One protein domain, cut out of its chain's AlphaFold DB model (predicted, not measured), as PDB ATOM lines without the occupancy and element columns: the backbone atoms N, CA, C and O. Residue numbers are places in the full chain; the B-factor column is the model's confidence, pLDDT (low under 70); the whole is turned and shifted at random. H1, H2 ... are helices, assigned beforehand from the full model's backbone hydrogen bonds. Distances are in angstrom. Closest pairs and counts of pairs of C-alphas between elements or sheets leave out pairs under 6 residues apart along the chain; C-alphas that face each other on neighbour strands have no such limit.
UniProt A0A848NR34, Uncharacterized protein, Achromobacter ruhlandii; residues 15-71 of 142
ATOM      1  N   GLY A  15     178.635 189.763 172.876       41.75
ATOM      2  CA  GLY A  15     179.573 190.774 173.384       41.75
ATOM      3  C   GLY A  15     178.957 191.838 174.304       41.75
ATOM      4  O   GLY A  15     179.692 192.545 174.983       41.75
ATOM      5  N   GLY A  16     177.626 191.963 174.354       51.69
ATOM      6  CA  GLY A  16     176.931 193.093 174.996       51.69
ATOM      7  C   GLY A  16     176.152 192.770 176.274       51.69
ATOM      8  O   GLY A  16     175.142 193.408 176.539       51.69
ATOM      9  N   GLY A  17     176.535 191.733 177.022       62.69
ATOM     10  CA  GLY A  17     175.962 191.424 178.340       62.69
ATOM     11  C   GLY A  17     174.553 190.811 178.367       62.69
ATOM     12  O   GLY A  17     174.206 190.246 179.393       62.69
ATOM     13  N   GLY A  18     173.766 190.848 177.288       69.50
ATOM     14  CA  GLY A  18     172.402 190.294 177.237       69.50
ATOM     15  C   GLY A  18     172.284 188.772 177.440       69.50
ATOM     16  O   GLY A  18     173.256 188.016 177.332       69.50
ATOM     17  N   VAL A  19     171.058 188.294 177.701       78.06
ATOM     18  CA  VAL A  19     170.767 186.851 177.750       78.06
ATOM     19  C   VAL A  19     170.966 186.262 176.357       78.06
ATOM     20  O   VAL A  19     170.389 186.731 175.383       78.06
ATOM     21  N   ARG A  20     171.773 185.203 176.243       81.56
ATOM     22  CA  ARG A  20     172.011 184.559 174.944       81.56
ATOM     23  C   ARG A  20     170.712 183.960 174.398       81.56
ATOM     24  O   ARG A  20     170.075 183.199 175.122       81.56
ATOM     25  N   ALA A  21     170.412 184.172 173.117       81.56
ATOM     26  CA  ALA A  21     169.202 183.654 172.460       81.56
ATOM     27  C   ALA A  21     168.950 182.159 172.739       81.56
ATOM     28  O   ALA A  21     167.876 181.788 173.195       81.56
ATOM     29  N   ARG A  22     169.996 181.320 172.658       85.12
ATOM     30  CA  ARG A  22     169.921 179.878 172.973       85.12
ATOM     31  C   ARG A  22     169.393 179.538 174.374       85.12
ATOM     32  O   ARG A  22     168.891 178.441 174.593       85.12
ATOM     33  N   MET A  23     169.582 180.425 175.352       87.25
ATOM     34  CA  MET A  23     169.039 180.261 176.702       87.25
ATOM     35  C   MET A  23     167.525 180.493 176.684       87.25
ATOM     36  O   MET A  23     166.789 179.721 177.290       87.25
ATOM     37  N   LEU A  24     167.069 181.521 175.962       88.75
ATOM     38  CA  LEU A  24     165.650 181.828 175.802       88.75
ATOM     39  C   LEU A  24     164.939 180.783 174.935       88.75
ATOM     40  O   LEU A  24     163.838 180.381 175.285       88.75
ATOM     41  N   ASP A  25     165.583 180.237 173.899       89.94
ATOM     42  CA  ASP A  25     165.033 179.109 173.129       89.94
ATOM     43  C   ASP A  25     164.801 177.875 174.008       89.94
ATOM     44  O   ASP A  25     163.752 177.234 173.936       89.94
ATOM     45  N   ARG A  26     165.757 177.566 174.897       91.50
ATOM     46  CA  ARG A  26     165.585 176.498 175.892       91.50
ATOM     47  C   ARG A  26     164.437 176.805 176.844       91.50
ATOM     48  O   ARG A  26     163.642 175.915 177.113       91.50
ATOM     49  N   LEU A  27     164.331 178.044 177.325       91.50
ATOM     50  CA  LEU A  27     163.251 178.464 178.216       91.50
ATOM     51  C   LEU A  27     161.878 178.324 177.545       91.50
ATOM     52  O   LEU A  27     160.960 177.797 178.164       91.50
ATOM     53  N   VAL A  28     161.756 178.716 176.273       91.62
ATOM     54  CA  VAL A  28     160.540 178.545 175.460       91.62
ATOM     55  C   VAL A  28     160.202 177.061 175.275       91.62
ATOM     56  O   VAL A  28     159.043 176.677 175.418       91.62
ATOM     57  N   GLY A  29     161.199 176.210 175.011       92.06
ATOM     58  CA  GLY A  29     161.003 174.761 174.921       92.06
ATOM     59  C   GLY A  29     160.546 174.139 176.246       92.06
ATOM     60  O   GLY A  29     159.583 173.376 176.275       92.06
ATOM     61  N   CYS A  30     161.189 174.503 177.360       92.81
ATOM     62  CA  CYS A  30     160.795 174.056 178.696       92.81
ATOM     63  C   CYS A  30     159.398 174.558 179.081       92.81
ATOM     64  O   CYS A  30     158.642 173.805 179.690       92.81
ATOM     65  N   TRP A  31     159.038 175.789 178.701       93.75
ATOM     66  CA  TRP A  31     157.717 176.367 178.950       93.75
ATOM     67  C   TRP A  31     156.599 175.531 178.328       93.75
ATOM     68  O   TRP A  31     155.600 175.266 178.986       93.75
ATOM     69  N   ALA A  32     156.785 175.065 177.089       90.25
ATOM     70  CA  ALA A  32     155.796 174.238 176.399       90.25
ATOM     71  C   ALA A  32     155.562 172.876 177.077       90.25
ATOM     72  O   ALA A  32     154.483 172.306 176.943       90.25
ATOM     73  N   ALA A  33     156.563 172.352 177.792       92.69
ATOM     74  CA  ALA A  33     156.479 171.060 178.465       92.69
ATOM     75  C   ALA A  33     156.037 171.164 179.935       92.69
ATOM     76  O   ALA A  33     155.354 170.269 180.425       92.69
ATOM     77  N   GLN A  34     156.493 172.194 180.658       93.81
ATOM     78  CA  GLN A  34     156.376 172.298 182.121       93.81
ATOM     79  C   GLN A  34     156.241 173.768 182.590       93.81
ATOM     80  O   GLN A  34     157.146 174.285 183.261       93.81
ATOM     81  N   PRO A  35     155.145 174.469 182.251       93.06
ATOM     82  CA  PRO A  35     155.009 175.906 182.501       93.06
ATOM     83  C   PRO A  35     155.034 176.269 183.995       93.06
ATOM     84  O   PRO A  35     155.653 177.263 184.378       93.06
ATOM     85  N   GLU A  36     154.446 175.451 184.868       92.94
ATOM     86  CA  GLU A  36     154.419 175.687 186.317       92.94
ATOM     87  C   GLU A  36     155.821 175.610 186.930       92.94
ATOM     88  O   GLU A  36     156.185 176.443 187.762       92.94
ATOM     89  N   THR A  37     156.625 174.630 186.504       92.38
ATOM     90  CA  THR A  37     158.013 174.479 186.961       92.38
ATOM     91  C   THR A  37     158.860 175.654 186.499       92.38
ATOM     92  O   THR A  37     159.540 176.266 187.317       92.38
ATOM     93  N   VAL A  38     158.768 176.026 185.220       93.88
ATOM     94  CA  VAL A  38     159.521 177.164 184.681       93.88
ATOM     95  C   VAL A  38     159.168 178.462 185.412       93.88
ATOM     96  O   VAL A  38     160.065 179.219 185.788       93.88
ATOM     97  N   LEU A  39     157.878 178.713 185.654       93.69
ATOM     98  CA  LEU A  39     157.438 179.911 186.366       93.69
ATOM     99  C   LEU A  39     157.907 179.918 187.825       93.69
ATOM    100  O   LEU A  39     158.360 180.954 188.316       93.69
ATOM    101  N   ARG A  40     157.814 178.777 188.517       94.06
ATOM    102  CA  ARG A  40     158.298 178.631 189.893       94.06
ATOM    103  C   ARG A  40     159.789 178.922 189.986       94.06
ATOM    104  O   ARG A  40     160.184 179.732 190.818       94.06
ATOM    105  N   ASP A  41     160.596 178.309 189.130       93.56
ATOM    106  CA  ASP A  41     162.050 178.448 189.173       93.56
ATOM    107  C   ASP A  41     162.476 179.893 188.846       93.56
ATOM    108  O   ASP A  41     163.367 180.450 189.492       93.56
ATOM    109  N   PHE A  42     161.790 180.548 187.898       93.56
ATOM    110  CA  PHE A  42     161.990 181.972 187.621       93.56
ATOM    111  C   PHE A  42     161.661 182.843 188.842       93.56
ATOM    112  O   PHE A  42     162.482 183.665 189.244       93.56
ATOM    113  N   ARG A  43     160.499 182.640 189.477       94.56
ATOM    114  CA  ARG A  43     160.080 183.414 190.659       94.56
ATOM    115  C   ARG A  43     161.012 183.210 191.847       94.56
ATOM    116  O   ARG A  43     161.415 184.194 192.463       94.56
ATOM    117  N   GLN A  44     161.441 181.974 192.094       95.44
ATOM    118  CA  GLN A  44     162.452 181.672 193.105       95.44
ATOM    119  C   GLN A  44     163.743 182.447 192.843       95.44
ATOM    120  O   GLN A  44     164.299 183.045 193.763       95.44
ATOM    121  N   ARG A  45     164.188 182.511 191.584       95.00
ATOM    122  CA  ARG A  45     165.358 183.306 191.207       95.00
ATOM    123  C   ARG A  45     165.134 184.807 191.399       95.00
ATOM    124  O   ARG A  45     166.068 185.495 191.782       95.00
ATOM    125  N   CYS A  46     163.917 185.313 191.213       95.50
ATOM    126  CA  CYS A  46     163.559 186.694 191.552       95.50
ATOM    127  C   CYS A  46     163.527 186.971 193.069       95.50
ATOM    128  O   CYS A  46     163.442 188.135 193.461       95.50
ATOM    129  N   GLY A  47     163.596 185.934 193.910       94.50
ATOM    130  CA  GLY A  47     163.472 186.026 195.367       94.50
ATOM    131  C   GLY A  47     162.040 185.863 195.886       94.50
ATOM    132  O   GLY A  47     161.776 186.198 197.037       94.50
ATOM    133  N   ASP A  48     161.115 185.363 195.063       94.69
ATOM    134  CA  ASP A  48     159.717 185.133 195.435       94.69
ATOM    135  C   ASP A  48     159.399 183.638 195.507       94.69
ATOM    136  O   ASP A  48     159.386 182.926 194.501       94.69
ATOM    137  N   THR A  49     159.111 183.167 196.717       92.31
ATOM    138  CA  THR A  49     158.708 181.782 196.994       92.31
ATOM    139  C   THR A  49     157.230 181.664 197.367       92.31
ATOM    140  O   THR A  49     156.812 180.622 197.874       92.31
ATOM    141  N   SER A  50     156.435 182.722 197.180       90.38
ATOM    142  CA  SER A  50     154.999 182.689 197.464       90.38
ATOM    143  C   SER A  50     154.255 181.729 196.531       90.38
ATOM    144  O   SER A  50     154.723 181.396 195.436       90.38
ATOM    145  N   ALA A  51     153.081 181.277 196.978       87.69
ATOM    146  CA  ALA A  51     152.239 180.365 196.215       87.69
ATOM    147  C   ALA A  51     151.859 180.963 194.851       87.69
ATOM    148  O   ALA A  51     151.529 182.143 194.734       87.69
ATOM    149  N   ILE A  52     151.898 180.122 193.820       83.81
ATOM    150  CA  ILE A  52     151.627 180.509 192.436       83.81
ATOM    151  C   ILE A  52     150.250 179.965 192.060       83.81
ATOM    152  O   ILE A  52     149.970 178.787 192.273       83.81
ATOM    153  N   GLY A  53     149.386 180.832 191.527       86.00
ATOM    154  CA  GLY A  53     148.133 180.407 190.900       86.00
ATOM    155  C   GLY A  53     148.376 179.704 189.560       86.00
ATOM    156  O   GLY A  53     149.509 179.580 189.107       86.00
ATOM    157  N   VAL A  54     147.316 179.266 188.883       88.25
ATOM    158  CA  VAL A  54     147.459 178.644 187.555       88.25
ATOM    159  C   VAL A  54     148.050 179.665 186.563       88.25
ATOM    160  O   VAL A  54     147.490 180.760 186.428       88.25
ATOM    161  N   PRO A  55     149.174 179.358 185.882       89.75
ATOM    162  CA  PRO A  55     149.796 180.285 184.946       89.75
ATOM    163  C   PRO A  55     148.911 180.524 183.720       89.75
ATOM    164  O   PRO A  55     148.255 179.620 183.210       89.75
ATOM    165  N   GLN A  56     148.943 181.751 183.201       92.00
ATOM    166  CA  GLN A  56     148.334 182.089 181.914       92.00
ATOM    167  C   GLN A  56     149.284 181.654 180.791       92.00
ATOM    168  O   GLN A  56     150.191 182.402 180.415       92.00
ATOM    169  N   VAL A  57     149.115 180.422 180.302       92.81
ATOM    170  CA  VAL A  57     150.107 179.730 179.462       92.81
ATOM    171  C   VAL A  57     150.390 180.461 178.149       92.81
ATOM    172  O   VAL A  57     151.551 180.729 177.830       92.81
ATOM    173  N   GLU A  58     149.355 180.812 177.390       94.25
ATOM    174  CA  GLU A  58     149.488 181.409 176.061       94.25
ATOM    175  C   GLU A  58     150.023 182.848 176.099       94.25
ATOM    176  O   GLU A  58     150.948 183.138 175.326       94.25
ATOM    177  N   PRO A  59     149.532 183.750 176.980       95.06
ATOM    178  CA  PRO A  59     150.117 185.080 177.128       95.06
ATOM    179  C   PRO A  59     151.603 185.028 177.490       95.06
ATOM    180  O   PRO A  59     152.414 185.657 176.815       95.06
ATOM    181  N   LEU A  60     151.985 184.206 178.473       93.38
ATOM    182  CA  LEU A  60     153.386 184.087 178.886       93.38
ATOM    183  C   LEU A  60     154.261 183.465 177.790       93.38
ATOM    184  O   LEU A  60     155.386 183.913 177.578       93.38
ATOM    185  N   ALA A  61     153.748 182.496 177.022       93.38
ATOM    186  CA  ALA A  61     154.473 181.946 175.876       93.38
ATOM    187  C   ALA A  61     154.740 183.006 174.795       93.38
ATOM    188  O   ALA A  61     155.811 183.015 174.181       93.38
ATOM    189  N   ARG A  62     153.769 183.893 174.532       94.56
ATOM    190  CA  ARG A  62     153.941 185.021 173.605       94.56
ATOM    191  C   ARG A  62     155.002 185.982 174.120       94.56
ATOM    192  O   ARG A  62     155.886 186.357 173.355       94.56
ATOM    193  N   ASP A  63     154.942 186.332 175.395       93.31
ATOM    194  CA  ASP A  63     155.843 187.319 175.980       93.31
ATOM    195  C   ASP A  63     157.283 186.783 176.084       93.31
ATOM    196  O   ASP A  63     158.231 187.526 175.847       93.31
ATOM    197  N   LEU A  64     157.473 185.474 176.295       92.06
ATOM    198  CA  LEU A  64     158.789 184.829 176.196       92.06
ATOM    199  C   LEU A  64     159.387 184.907 174.783       92.06
ATOM    200  O   LEU A  64     160.591 185.121 174.640       92.06
ATOM    201  N   ARG A  65     158.565 184.761 173.733       92.19
ATOM    202  CA  ARG A  65     159.024 184.951 172.345       92.19
ATOM    203  C   ARG A  65     159.383 186.409 172.073       92.19
ATOM    204  O   ARG A  65     160.419 186.668 171.473       92.19
ATOM    205  N   LEU A  66     158.583 187.352 172.574       91.81
ATOM    206  CA  LEU A  66     158.905 188.779 172.491       91.81
ATOM    207  C   LEU A  66     160.224 189.095 173.201       91.81
ATOM    208  O   LEU A  66     161.060 189.778 172.625       91.81
ATOM    209  N   LEU A  67     160.455 188.558 174.402       88.94
ATOM    210  CA  LEU A  67     161.708 188.755 175.135       88.94
ATOM    211  C   LEU A  67     162.928 188.200 174.383       88.94
ATOM    212  O   LEU A  67     164.026 188.733 174.524       88.94
ATOM    213  N   ARG A  68     162.746 187.135 173.595       89.19
ATOM    214  CA  ARG A  68     163.800 186.559 172.751       89.19
ATOM    215  C   ARG A  68     164.119 187.425 171.536       89.19
ATOM    216  O   ARG A  68     165.292 187.593 171.220       89.19
ATOM    217  N   ASP A  69     163.090 187.914 170.854       89.50
ATOM    218  CA  ASP A  69     163.234 188.510 169.521       89.50
ATOM    219  C   ASP A  69     163.343 190.040 169.544       89.50
ATOM    220  O   ASP A  69     163.866 190.640 168.605       89.50
ATOM    221  N   ALA A  70     162.836 190.695 170.590       88.00
ATOM    222  CA  ALA A  70     162.798 192.147 170.653       88.00
ATOM    223  C   ALA A  70     164.174 192.747 170.971       88.00
ATOM    224  O   ALA A  70     164.773 192.480 172.010       88.00
ATOM    225  N   ASP A  71     164.610 193.675 170.120       87.25
ATOM    226  CA  ASP A  71     165.718 194.586 170.392       87.25
ATOM    227  C   ASP A  71     165.217 196.029 170.316       87.25
ATOM    228  O   ASP A  71     164.937 196.554 169.239       87.25
TER     229      ASP A  71
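Overview. This is residues 15 to 71 of the 142 residues of an uncharacterized protein of Achromobacter ruhlandii (UniProt A0A848NR34). Two helices, H1 and H3, lie side by side and run opposite ways, while the third, H2, turns off from the end of H1 to make the other arm of a V. The link of residues 47 to 56 leads from the far end of H2 back to the beginning of H3. The printed part has 57 residues, with three named helices in the order H1, H2, H3 and no named strand; its class is all helix. It is only just compact, close to loose, with a radius of gyration of the C-alphas of 12.0 A, and only just elongated, with spans of 37 by 24 by 17 A.

Along the chain. H1, residues 21 to 33, begins at C-alpha 21 at (169.202, 183.654, 172.460) and is 18.9 A long from first to last C-alpha. H2, residues 35 to 46, is 16.5 A long and begins at C-alpha 35 at (155.009, 175.906, 182.501). H3, residues 57 to 69, is 18.7 A long and ends at C-alpha 69 at (163.234, 188.510, 169.521).

Arrangement. H1 and H3 touch at a shallow tilt of 11 degrees, opposite ways; their closest C-alphas, those of Leu 24 and Arg 68, are 5.9 A apart. H1 and H2 only just touch, with 3 pairs of C-alphas within 8 A, through residues 27 to 31 of H1 and residue 38 of H2 alone. Their closest C-alphas, those of Trp 31 and Val 38, are 6.1 A apart. They run opposite ways at a steep tilt of 48 degrees. H2 and H3 are close but not clearly touching, the closest C-alphas being those of Pro 35 and Val 57 at 6.9 A; they run the same way at a steep tilt of 58 degrees. Every O i to N i+4 pair is within hydrogen-bond range in H2 and H3, and 8 of 9 in H1.

Size, cuts and confidence. The two C-alphas farthest apart, those of Gly 15 and Gly 53, are 37.5 A apart. The printed part has no cut. The link from H1 to H2 is tight, with 1 residue, and that from H2 to H3 is short, with 10 residues. The mean pLDDT of the printed part is 88.6, and residues 15 to 18 are under 70.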